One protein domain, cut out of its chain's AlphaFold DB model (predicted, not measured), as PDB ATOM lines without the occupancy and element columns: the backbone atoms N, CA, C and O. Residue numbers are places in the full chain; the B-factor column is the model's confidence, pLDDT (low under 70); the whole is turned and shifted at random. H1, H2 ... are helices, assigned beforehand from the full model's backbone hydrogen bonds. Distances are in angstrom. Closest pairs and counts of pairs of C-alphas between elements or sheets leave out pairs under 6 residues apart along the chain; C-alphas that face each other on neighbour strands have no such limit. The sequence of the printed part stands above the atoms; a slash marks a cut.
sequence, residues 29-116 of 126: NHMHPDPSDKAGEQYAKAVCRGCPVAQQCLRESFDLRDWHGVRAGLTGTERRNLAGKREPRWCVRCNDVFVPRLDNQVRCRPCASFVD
ATOM      1  N   ASN A  29     442.939 425.039 305.992       92.44
ATOM      2  CA  ASN A  29     443.654 423.827 306.385       92.44
ATOM      3  C   ASN A  29     442.824 422.960 307.335       92.44
ATOM      4  O   ASN A  29     442.893 421.736 307.256       92.44
ATOM      5  N   HIS A  30     441.973 423.561 308.175       94.00
ATOM      6  CA  HIS A  30     441.052 422.797 309.018       94.00
ATOM      7  C   HIS A  30     440.015 422.042 308.191       94.00
ATOM      8  O   HIS A  30     439.631 420.936 308.555       94.00
ATOM      9  N   MET A  31     439.579 422.596 307.058       94.94
ATOM     10  CA  MET A  31     438.636 421.922 306.159       94.94
ATOM     11  C   MET A  31     439.329 420.934 305.207       94.94
ATOM     12  O   MET A  31     438.665 420.116 304.559       94.94
ATOM     13  N   HIS A  32     440.660 420.989 305.126       94.94
ATOM     14  CA  HIS A  32     441.517 420.163 304.277       94.94
ATOM     15  C   HIS A  32     442.591 419.427 305.107       94.94
ATOM     16  O   HIS A  32     443.778 419.550 304.805       94.94
ATOM     17  N   PRO A  33     442.201 418.650 306.138       94.25
ATOM     18  CA  PRO A  33     443.162 417.978 307.003       94.25
ATOM     19  C   PRO A  33     443.934 416.895 306.242       94.25
ATOM     20  O   PRO A  33     443.419 416.285 305.295       94.25
ATOM     21  N   ASP A  34     445.159 416.622 306.692       93.06
ATOM     22  CA  ASP A  34     445.935 415.483 306.205       93.06
ATOM     23  C   ASP A  34     445.191 414.163 306.507       93.06
ATOM     24  O   ASP A  34     444.597 414.023 307.580       93.06
ATOM     25  N   PRO A  35     445.211 413.152 305.614       88.12
ATOM     26  CA  PRO A  35     444.539 411.872 305.857       88.12
ATOM     27  C   PRO A  35     444.939 411.152 307.160       88.12
ATOM     28  O   PRO A  35     444.147 410.353 307.689       88.12
ATOM     29  N   SER A  36     446.157 411.401 307.657       92.69
ATOM     30  CA  SER A  36     446.682 410.872 308.919       92.69
ATOM     31  C   SER A  36     446.216 411.657 310.152       92.69
ATOM     32  O   SER A  36     446.160 411.083 311.244       92.69
ATOM     33  N   ASP A  37     445.794 412.915 309.992       94.88
ATOM     34  CA  ASP A  37     445.307 413.759 311.081       94.88
ATOM     35  C   ASP A  37     443.833 413.477 311.403       94.88
ATOM     36  O   ASP A  37     442.889 414.086 310.888       94.88
ATOM     37  N   LYS A  38     443.627 412.526 312.315       94.06
ATOM     38  CA  LYS A  38     442.288 412.167 312.791       94.06
ATOM     39  C   LYS A  38     441.635 413.240 313.648       94.06
ATOM     40  O   LYS A  38     440.406 413.290 313.669       94.06
ATOM     41  N   ALA A  39     442.411 414.083 314.324       95.69
ATOM     42  CA  ALA A  39     441.856 415.167 315.122       95.69
ATOM     43  C   ALA A  39     441.306 416.270 314.206       95.69
ATOM     44  O   ALA A  39     440.150 416.667 314.365       95.69
ATOM     45  N   GLY A  40     442.073 416.676 313.190       95.94
ATOM     46  CA  GLY A  40     441.631 417.621 312.163       95.94
ATOM     47  C   GLY A  40     440.423 417.111 311.376       95.94
ATOM     48  O   GLY A  40     439.449 417.839 311.192       95.94
ATOM     49  N   GLU A  41     440.407 415.828 310.994       95.00
ATOM     50  CA  GLU A  41     439.241 415.210 310.341       95.00
ATOM     51  C   GLU A  41     437.973 415.317 311.208       95.00
ATOM     52  O   GLU A  41     436.900 415.679 310.714       95.00
ATOM     53  N   GLN A  42     438.081 415.012 312.504       94.31
ATOM     54  CA  GLN A  42     436.959 415.101 313.443       94.31
ATOM     55  C   GLN A  42     436.491 416.542 313.641       94.31
ATOM     56  O   GLN A  42     435.283 416.784 313.664       94.31
ATOM     57  N   TYR A  43     437.426 417.484 313.737       95.75
ATOM     58  CA  TYR A  43     437.132 418.906 313.845       95.75
ATOM     59  C   TYR A  43     436.350 419.412 312.624       95.75
ATOM     60  O   TYR A  43     435.243 419.929 312.767       95.75
ATOM     61  N   ALA A  44     436.844 419.152 311.413       95.88
ATOM     62  CA  ALA A  44     436.187 419.565 310.173       95.88
ATOM     63  C   ALA A  44     434.772 418.971 310.033       95.88
ATOM     64  O   ALA A  44     433.826 419.627 309.582       95.88
ATOM     65  N   LYS A  45     434.609 417.705 310.443       93.44
ATOM     66  CA  LYS A  45     433.302 417.034 310.482       93.44
ATOM     67  C   LYS A  45     432.359 417.690 311.489       93.44
ATOM     68  O   LYS A  45     431.170 417.806 311.195       93.44
ATOM     69  N   ALA A  46     432.872 418.126 312.640       93.19
ATOM     70  CA  ALA A  46     432.096 418.830 313.655       93.19
ATOM     71  C   ALA A  46     431.634 420.214 313.171       93.19
ATOM     72  O   ALA A  46     430.471 420.547 313.373       93.19
ATOM     73  N   VAL A  47     432.482 420.960 312.457       94.62
ATOM     74  CA  VAL A  47     432.109 422.239 311.818       94.62
ATOM     75  C   VAL A  47     430.982 422.056 310.799       94.62
ATOM     76  O   VAL A  47     430.100 422.894 310.670       94.62
ATOM     77  N   CYS A  48     430.969 420.944 310.062       93.19
ATOM     78  CA  CYS A  48     429.905 420.670 309.094       93.19
ATOM     79  C   CYS A  48     428.564 420.265 309.735       93.19
ATOM     80  O   CYS A  48     427.565 420.121 309.019       93.19
ATOM     81  N   ARG A  49     428.541 419.991 311.042       89.88
ATOM     82  CA  ARG A  49     427.424 419.336 311.719       89.88
ATOM     83  C   ARG A  49     426.202 420.249 311.785       89.88
ATOM     84  O   ARG A  49     426.254 421.338 312.339       89.88
ATOM     85  N   GLY A  50     425.076 419.796 311.238       86.50
ATOM     86  CA  GLY A  50     423.859 420.613 311.165       86.50
ATOM     87  C   GLY A  50     423.972 421.865 310.281       86.50
ATOM     88  O   GLY A  50     423.111 422.739 310.372       86.50
ATOM     89  N   CYS A  51     424.997 421.963 309.426       92.19
ATOM     90  CA  CYS A  51     425.154 423.081 308.500       92.19
ATOM     91  C   CYS A  51     423.962 423.142 307.516       92.19
ATOM     92  O   CYS A  51     423.665 422.140 306.852       92.19
ATOM     93  N   PRO A  52     423.286 424.303 307.377       90.25
ATOM     94  CA  PRO A  52     422.038 424.417 306.613       90.25
ATOM     95  C   PRO A  52     422.222 424.117 305.123       90.25
ATOM     96  O   PRO A  52     421.308 423.636 304.460       90.25
ATOM     97  N   VAL A  53     423.431 424.334 304.601       93.38
ATOM     98  CA  VAL A  53     423.756 424.141 303.183       93.38
ATOM     99  C   VAL A  53     424.505 422.844 302.897       93.38
ATOM    100  O   VAL A  53     424.964 422.614 301.779       93.38
ATOM    101  N   ALA A  54     424.614 421.948 303.882       91.88
ATOM    102  CA  ALA A  54     425.376 420.710 303.753       91.88
ATOM    103  C   ALA A  54     424.888 419.816 302.594       91.88
ATOM    104  O   ALA A  54     425.703 419.194 301.920       91.88
ATOM    105  N   GLN A  55     423.582 419.768 302.303       89.56
ATOM    106  CA  GLN A  55     423.066 418.995 301.163       89.56
ATOM    107  C   GLN A  55     423.513 419.558 299.812       89.56
ATOM    108  O   GLN A  55     423.960 418.797 298.954       89.56
ATOM    109  N   GLN A  56     423.413 420.877 299.632       90.69
ATOM    110  CA  GLN A  56     423.848 421.557 298.408       90.69
ATOM    111  C   GLN A  56     425.367 421.435 298.242       90.69
ATOM    112  O   GLN A  56     425.834 421.053 297.172       90.69
ATOM    113  N   CYS A  57     426.115 421.617 299.337       92.56
ATOM    114  CA  CYS A  57     427.557 421.393 299.403       92.56
ATOM    115  C   CYS A  57     427.949 419.982 298.966       92.56
ATOM    116  O   CYS A  57     428.848 419.806 298.144       92.56
ATOM    117  N   LEU A  58     427.260 418.963 299.484       91.31
ATOM    118  CA  LEU A  58     427.563 417.582 299.144       91.31
ATOM    119  C   LEU A  58     427.231 417.268 297.684       91.31
ATOM    120  O   LEU A  58     428.041 416.622 297.018       91.31
ATOM    121  N   ARG A  59     426.078 417.733 297.188       89.31
ATOM    122  CA  ARG A  59     425.658 417.530 295.795       89.31
ATOM    123  C   ARG A  59     426.662 418.140 294.821       89.31
ATOM    124  O   ARG A  59     427.190 417.410 293.992       89.31
ATOM    125  N   GLU A  60     427.017 419.410 295.002       90.25
ATOM    126  CA  GLU A  60     428.007 420.071 294.145       90.25
ATOM    127  C   GLU A  60     429.345 419.329 294.146       90.25
ATOM    128  O   GLU A  60     429.992 419.161 293.116       90.25
ATOM    129  N   SER A  61     429.754 418.831 295.308       92.00
ATOM    130  CA  SER A  61     431.005 418.101 295.418       92.00
ATOM    131  C   SER A  61     431.014 416.778 294.637       92.00
ATOM    132  O   SER A  61     432.071 416.335 294.187       92.00
ATOM    133  N   PHE A  62     429.842 416.161 294.446       89.00
ATOM    134  CA  PHE A  62     429.679 415.016 293.557       89.00
ATOM    135  C   PHE A  62     429.687 415.438 292.089       89.00
ATOM    136  O   PHE A  62     430.384 414.799 291.301       89.00
ATOM    137  N   ASP A  63     428.980 416.517 291.746       89.00
ATOM    138  CA  ASP A  63     428.891 417.040 290.377       89.00
ATOM    139  C   ASP A  63     430.276 417.435 289.841       89.00
ATOM    140  O   ASP A  63     430.668 417.045 288.742       89.00
ATOM    141  N   LEU A  64     431.068 418.127 290.666       90.81
ATOM    142  CA  LEU A  64     432.439 418.534 290.350       90.81
ATOM    143  C   LEU A  64     433.467 417.408 290.518       90.81
ATOM    144  O   LEU A  64     434.634 417.583 290.171       90.81
ATOM    145  N   ARG A  65     433.062 416.253 291.067       89.75
ATOM    146  CA  ARG A  65     433.956 415.146 291.451       89.75
ATOM    147  C   ARG A  65     435.133 415.615 292.313       89.75
ATOM    148  O   ARG A  65     436.248 415.105 292.190       89.75
ATOM    149  N   ASP A  66     434.881 416.580 293.191       90.69
ATOM    150  CA  ASP A  66     435.897 417.165 294.050       90.69
ATOM    151  C   ASP A  66     436.045 416.324 295.321       90.69
ATOM    152  O   ASP A  66     435.265 416.439 296.269       90.69
ATOM    153  N   TRP A  67     437.072 415.479 295.356       91.12
ATOM    154  CA  TRP A  67     437.352 414.573 296.473       91.12
ATOM    155  C   TRP A  67     438.344 415.148 297.486       91.12
ATOM    156  O   TRP A  67     438.928 414.384 298.250       91.12
ATOM    157  N   HIS A  68     438.553 416.462 297.513       91.19
ATOM    158  CA  HIS A  68     439.458 417.087 298.472       91.19
ATOM    159  C   HIS A  68     438.718 417.534 299.735       91.19
ATOM    160  O   HIS A  68     437.548 417.934 299.684       91.19
ATOM    161  N   GLY A  69     439.415 417.428 300.868       93.25
ATOM    162  CA  GLY A  69     438.953 417.890 302.172       93.25
ATOM    163  C   GLY A  69     437.672 417.225 302.681       93.25
ATOM    164  O   GLY A  69     437.182 416.212 302.156       93.25
ATOM    165  N   VAL A  70     437.132 417.826 303.737       95.19
ATOM    166  CA  VAL A  70     435.867 417.445 304.358       95.19
ATOM    167  C   VAL A  70     434.758 418.352 303.842       95.19
ATOM    168  O   VAL A  70     434.868 419.573 303.863       95.19
ATOM    169  N   ARG A  71     433.660 417.750 303.383       93.25
ATOM    170  CA  ARG A  71     432.462 418.464 302.929       93.25
ATOM    171  C   ARG A  71     431.216 417.799 303.466       93.25
ATOM    172  O   ARG A  71     431.103 416.576 303.403       93.25
ATOM    173  N   ALA A  72     430.285 418.601 303.983       92.69
ATOM    174  CA  ALA A  72     429.024 418.120 304.551       92.69
ATOM    175  C   ALA A  72     429.201 416.976 305.577       92.69
ATOM    176  O   ALA A  72     428.380 416.064 305.647       92.69
ATOM    177  N   GLY A  73     430.303 416.998 306.337       91.81
ATOM    178  CA  GLY A  73     430.628 415.977 307.337       91.81
ATOM    179  C   GLY A  73     431.254 414.693 306.778       91.81
ATOM    180  O   GLY A  73     431.359 413.706 307.503       91.81
ATOM    181  N   LEU A  74     431.674 414.683 305.510       91.38
ATOM    182  CA  LEU A  74     432.278 413.530 304.841       91.38
ATOM    183  C   LEU A  74     433.648 413.883 304.253       91.38
ATOM    184  O   LEU A  74     433.809 414.890 303.562       91.38
ATOM    185  N   THR A  75     434.625 413.009 304.460       93.69
ATOM    186  CA  THR A  75     435.934 413.074 303.798       93.69
ATOM    187  C   THR A  75     435.812 412.797 302.302       93.69
ATOM    188  O   THR A  75     434.867 412.153 301.838       93.69
ATOM    189  N   GLY A  76     436.809 413.218 301.528       92.62
ATOM    190  CA  GLY A  76     436.945 412.855 300.117       92.62
ATOM    191  C   GLY A  76     436.807 411.358 299.832       92.62
ATOM    192  O   GLY A  76     436.070 410.958 298.929       92.62
ATOM    193  N   THR A  77     437.458 410.524 300.645       90.75
ATOM    194  CA  THR A  77     437.406 409.059 300.533       90.75
ATOM    195  C   THR A  77     436.006 408.513 300.812       90.75
ATOM    196  O   THR A  77     435.500 407.692 300.046       90.75
ATOM    197  N   GLU A  78     435.343 408.987 301.873       89.62
ATOM    198  CA  GLU A  78     433.956 408.610 302.176       89.62
ATOM    199  C   GLU A  78     433.022 409.006 301.028       89.62
ATOM    200  O   GLU A  78     432.216 408.187 300.588       89.62
ATOM    201  N   ARG A  79     433.177 410.218 300.480       91.31
ATOM    202  CA  ARG A  79     432.380 410.705 299.346       91.31
ATOM    203  C   ARG A  79     432.625 409.885 298.079       91.31
ATOM    204  O   ARG A  79     431.659 409.453 297.452       91.31
ATOM    205  N   ARG A  80     433.876 409.563 297.742       89.62
ATOM    206  CA  ARG A  80     434.211 408.719 296.581       89.62
ATOM    207  C   ARG A  80     433.546 407.339 296.656       89.62
ATOM    208  O   ARG A  80     433.054 406.846 295.647       89.62
ATOM    209  N   ASN A  81     433.468 406.738 297.842       86.12
ATOM    210  CA  ASN A  81     432.818 405.435 298.037       86.12
ATOM    211  C   ASN A  81     431.286 405.471 297.853       86.12
ATOM    212  O   ASN A  81     430.661 404.423 297.623       86.12
ATOM    213  N   LEU A  82     430.687 406.659 297.971       81.88
ATOM    214  CA  LEU A  82     429.246 406.909 297.907       81.88
ATOM    215  C   LEU A  82     428.780 407.450 296.545       81.88
ATOM    216  O   LEU A  82     427.596 407.334 296.227       81.88
ATOM    217  N   ALA A  83     429.693 408.018 295.754       76.06
ATOM    218  CA  ALA A  83     429.399 408.655 294.476       76.06
ATOM    219  C   ALA A  83     428.597 407.738 293.531       76.06
ATOM    220  O   ALA A  83     428.922 406.563 293.356       76.06
ATOM    221  N   GLY A  84     427.532 408.288 292.935       70.12
ATOM    222  CA  GLY A  84     426.708 407.619 291.919       70.12
ATOM    223  C   GLY A  84     425.740 406.552 292.434       70.12
ATOM    224  O   GLY A  84     425.049 405.935 291.632       70.12
ATOM    225  N   LYS A  85     425.666 406.314 293.750       74.94
ATOM    226  CA  LYS A  85     424.799 405.260 294.295       74.94
ATOM    227  C   LYS A  85     423.409 405.774 294.657       74.94
ATOM    228  O   LYS A  85     422.432 405.117 294.316       74.94
ATOM    229  N   ARG A  86     423.309 406.890 295.392       80.25
ATOM    230  CA  ARG A  86     422.057 407.411 295.984       80.25
ATOM    231  C   ARG A  86     422.175 408.910 296.291       80.25
ATOM    232  O   ARG A  86     423.279 409.398 296.522       80.25
ATOM    233  N   GLU A  87     421.047 409.616 296.356       83.06
ATOM    234  CA  GLU A  87     421.018 411.033 296.747       83.06
ATOM    235  C   GLU A  87     421.193 411.225 298.266       83.06
ATOM    236  O   GLU A  87     420.579 410.493 299.052       83.06
ATOM    237  N   PRO A  88     421.999 412.207 298.709       84.75
ATOM    238  CA  PRO A  88     422.176 412.502 300.126       84.75
ATOM    239  C   PRO A  88     420.930 413.127 300.773       84.75
ATOM    240  O   PRO A  88     420.239 413.958 300.187       84.75
ATOM    241  N   ARG A  89     420.667 412.759 302.030       87.44
ATOM    242  CA  ARG A  89     419.495 413.183 302.813       87.44
ATOM    243  C   ARG A  89     419.906 413.714 304.185       87.44
ATOM    244  O   ARG A  89     420.958 413.338 304.698       87.44
ATOM    245  N   TRP A  90     419.060 414.535 304.801       88.62
ATOM    246  CA  TRP A  90     419.210 414.912 306.208       88.62
ATOM    247  C   TRP A  90     418.670 413.833 307.138       88.62
ATOM    248  O   TRP A  90     417.601 413.260 306.916       88.62
ATOM    249  N   CYS A  91     419.408 413.558 308.209       88.19
ATOM    250  CA  CYS A  91     418.923 412.720 309.288       88.19
ATOM    251  C   CYS A  91     417.915 413.501 310.129       88.19
ATOM    252  O   CYS A  91     418.292 414.436 310.824       88.19
ATOM    253  N   VAL A  92     416.677 413.013 310.219       89.31
ATOM    254  CA  VAL A  92     415.615 413.644 311.035       89.31
ATOM    255  C   VAL A  92     415.894 413.689 312.549       89.31
ATOM    256  O   VAL A  92     415.078 414.199 313.304       89.31
ATOM    257  N   ARG A  93     417.008 413.109 313.021       87.38
ATOM    258  CA  ARG A  93     417.387 413.068 314.442       87.38
ATOM    259  C   ARG A  93     418.567 413.978 314.766       87.38
ATOM    260  O   ARG A  93     418.475 414.755 315.703       87.38
ATOM    261  N   CYS A  94     419.688 413.836 314.060       85.75
ATOM    262  CA  CYS A  94     420.891 414.629 314.330       85.75
ATOM    263  C   CYS A  94     421.095 415.789 313.353       85.75
ATOM    264  O   CYS A  94     422.081 416.499 313.480       85.75
ATOM    265  N   ASN A  95     420.198 415.955 312.377       85.06
ATOM    266  CA  ASN A  95     420.281 416.944 311.303       85.06
ATOM    267  C   ASN A  95     421.545 416.856 310.421       85.06
ATOM    268  O   ASN A  95     421.812 417.740 309.613       85.06
ATOM    269  N   ASP A  96     422.306 415.767 310.528       85.00
ATOM    270  CA  ASP A  96     423.491 415.551 309.704       85.00
ATOM    271  C   ASP A  96     423.117 414.978 308.340       85.00
ATOM    272  O   ASP A  96     422.183 414.174 308.209       85.00
ATOM    273  N   VAL A  97     423.882 415.367 307.322       86.62
ATOM    274  CA  VAL A  97     423.758 414.798 305.982       86.62
ATOM    275  C   VAL A  97     424.335 413.388 305.972       86.62
ATOM    276  O   VAL A  97     425.415 413.120 306.494       86.62
ATOM    277  N   PHE A  98     423.611 412.459 305.360       86.81
ATOM    278  CA  PHE A  98     424.070 411.096 305.143       86.81
ATOM    279  C   PHE A  98     423.623 410.599 303.772       86.81
ATOM    280  O   PHE A  98     422.619 411.049 303.222       86.81
ATOM    281  N   VAL A  99     424.345 409.622 303.230       85.12
ATOM    282  CA  VAL A  99     423.887 408.889 302.047       85.12
ATOM    283  C   VAL A  99     423.127 407.648 302.526       85.12
ATOM    284  O   VAL A  99     423.705 406.820 303.243       85.12
ATOM    285  N   PRO A 100     421.827 407.518 302.207       86.44
ATOM    286  CA  PRO A 100     421.021 406.387 302.648       86.44
ATOM    287  C   PRO A 100     421.538 405.077 302.042       86.44
ATOM    288  O   PRO A 100     422.060 405.074 300.939       86.44
ATOM    289  N   ARG A 101     421.397 403.953 302.751       83.94
ATOM    290  CA  ARG A 101     421.632 402.588 302.236       83.94
ATOM    291  C   ARG A 101     420.340 401.880 301.831       83.94
ATOM    292  O   ARG A 101     420.398 400.948 301.038       83.94
ATOM    293  N   LEU A 102     419.211 402.312 302.393       85.75
ATOM    294  CA  LEU A 102     417.862 401.821 302.100       85.75
ATOM    295  C   LEU A 102     417.015 402.974 301.559       85.75
ATOM    296  O   LEU A 102     417.233 404.125 301.936       85.75
ATOM    297  N   ASP A 103     416.040 402.687 300.699       85.12
ATOM    298  CA  ASP A 103     415.297 403.730 299.968       85.12
ATOM    299  C   ASP A 103     414.456 404.615 300.895       85.12
ATOM    300  O   ASP A 103     414.351 405.822 300.682       85.12
ATOM    301  N   ASN A 104     413.970 404.041 301.997       86.75
ATOM    302  CA  ASN A 104     413.182 404.730 303.023       86.75
ATOM    303  C   ASN A 104     414.006 405.097 304.265       86.75
ATOM    304  O   ASN A 104     413.460 405.360 305.336       86.75
ATOM    305  N   GLN A 105     415.339 405.110 304.162       87.50
ATOM    306  CA  GLN A 105     416.171 405.511 305.287       87.50
ATOM    307  C   GLN A 105     416.055 407.026 305.521       87.50
ATOM    308  O   GLN A 105     416.504 407.826 304.702       87.50
ATOM    309  N   VAL A 106     415.472 407.401 306.665       89.62
ATOM    310  CA  VAL A 106     415.288 408.800 307.118       89.62
ATOM    311  C   VAL A 106     416.252 409.208 308.242       89.62
ATOM    312  O   VAL A 106     416.337 410.375 308.621       89.62
ATOM    313  N   ARG A 107     417.003 408.248 308.796       91.31
ATOM    314  CA  ARG A 107     418.010 408.468 309.846       91.31
ATOM    315  C   ARG A 107     419.371 407.940 309.404       91.31
ATOM    316  O   ARG A 107     419.446 406.858 308.821       91.31
ATOM    317  N   CYS A 108     420.450 408.651 309.736       87.50
ATOM    318  CA  CYS A 108     421.808 408.153 309.521       87.50
ATOM    319  C   CYS A 108     422.025 406.834 310.290       87.50
ATOM    320  O   CYS A 108     421.328 406.565 311.270       87.50
ATOM    321  N   ARG A 109     422.984 405.994 309.861       84.94
ATOM    322  CA  ARG A 109     423.228 404.683 310.503       84.94
ATOM    323  C   ARG A 109     423.428 404.806 312.022       84.94
ATOM    324  O   ARG A 109     422.740 404.070 312.722       84.94
ATOM    325  N   PRO A 110     424.257 405.737 312.541       84.50
ATOM    326  CA  PRO A 110     424.360 405.946 313.981       84.50
ATOM    327  C   PRO A 110     422.992 406.186 314.626       84.50
ATOM    328  O   PRO A 110     422.592 405.425 315.493       84.50
ATOM    329  N   CYS A 111     422.215 407.158 314.138       85.81
ATOM    330  CA  CYS A 111     420.903 407.493 314.699       85.81
ATOM    331  C   CYS A 111     419.846 406.389 314.564       85.81
ATOM    332  O   CYS A 111     418.913 406.356 315.364       85.81
ATOM    333  N   ALA A 112     419.951 405.524 313.552       84.69
ATOM    334  CA  ALA A 112     419.064 404.379 313.366       84.69
ATOM    335  C   ALA A 112     419.407 403.221 314.319       84.69
ATOM    336  O   ALA A 112     418.511 402.498 314.741       84.69
ATOM    337  N   SER A 113     420.680 403.073 314.696       77.31
ATOM    338  CA  SER A 113     421.137 402.063 315.660       77.31
ATOM    339  C   SER A 113     420.826 402.413 317.123       77.31
ATOM    340  O   SER A 113     421.025 401.566 317.992       77.31
ATOM    341  N   PHE A 114     420.336 403.626 317.408       69.25
ATOM    342  CA  PHE A 114     419.878 404.050 318.735       69.25
ATOM    343  C   PHE A 114     418.366 404.296 318.706       69.25
ATOM    344  O   PHE A 114     417.933 405.382 318.331       69.25
ATOM    345  N   VAL A 115     417.545 403.330 319.108       65.75
ATOM    346  CA  VAL A 115     416.107 403.562 319.345       65.75
ATOM    347  C   VAL A 115     415.925 403.602 320.867       65.75
ATOM    348  O   VAL A 115     416.474 402.753 321.562       65.75
ATOM    349  N   ASP A 116     415.290 404.655 321.388       57.69
ATOM    350  CA  ASP A 116     414.970 404.829 322.820       57.69
ATOM    351  C   ASP A 116     416.162 404.771 323.796       57.69
ATOM    352  O   ASP A 116     416.125 404.123 324.837       57.69
TER     353      ASP A 116
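AT A GLANCE: This is residues 29 to 116 of the 126 residues of the protein "Transcription factor WhiB" of Micromonospora krabiensis (UniProt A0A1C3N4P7). The model has little regular structure: three short helices, H1, H2 and H3, stand round a small turn of residues 70 to 75, and a second, loop-built lobe, residues 87 to 116, holds the short H4. The printed part has 88 residues with four named helices, H1 to H4 in chain order, and no named strand. The class is all helix, with 31 residues in named elements. It is compact, radius of gyration of the C-alphas 12.7 A, spanning 37 by 28 by 22 A.

IN THESE COORDINATES: H1, residues 38 to 47, is 14.4 A long, from C-alpha 38 at (442.288, 412.167, 312.791). H2 is residues 54 to 63, 14.3 A; H3 is 76 to 82, 10.0 A; H4 is 109 to 112, 5.1 A, ending at C-alpha 112 (419.064, 404.379, 313.366).

HOW THE PARTS SIT: H1 is apart from H2, H3 and H4. H2 and H3 are close but not clearly touching, closest C-alphas Phe 62 and Arg 79 at 7.7 A, about perpendicular at 82 degrees. H4 is apart from H2 and H3. Residues 70 to 71 pair antiparallel with 74 to 75, and 89 to 90 with 97 to 98. Every O i to N i+4 pair is within hydrogen-bond range in H1, H2 and H3; H4 is too short for one.

THE WHOLE: The C-alphas of Leu 64 and Asp 116 are farthest apart, 39.3 A. The printed part has no cut. The links H2 to H3 and H3 to H4 are long, 12 and 26 residues. Residues 114 to 116 are under pLDDT 70.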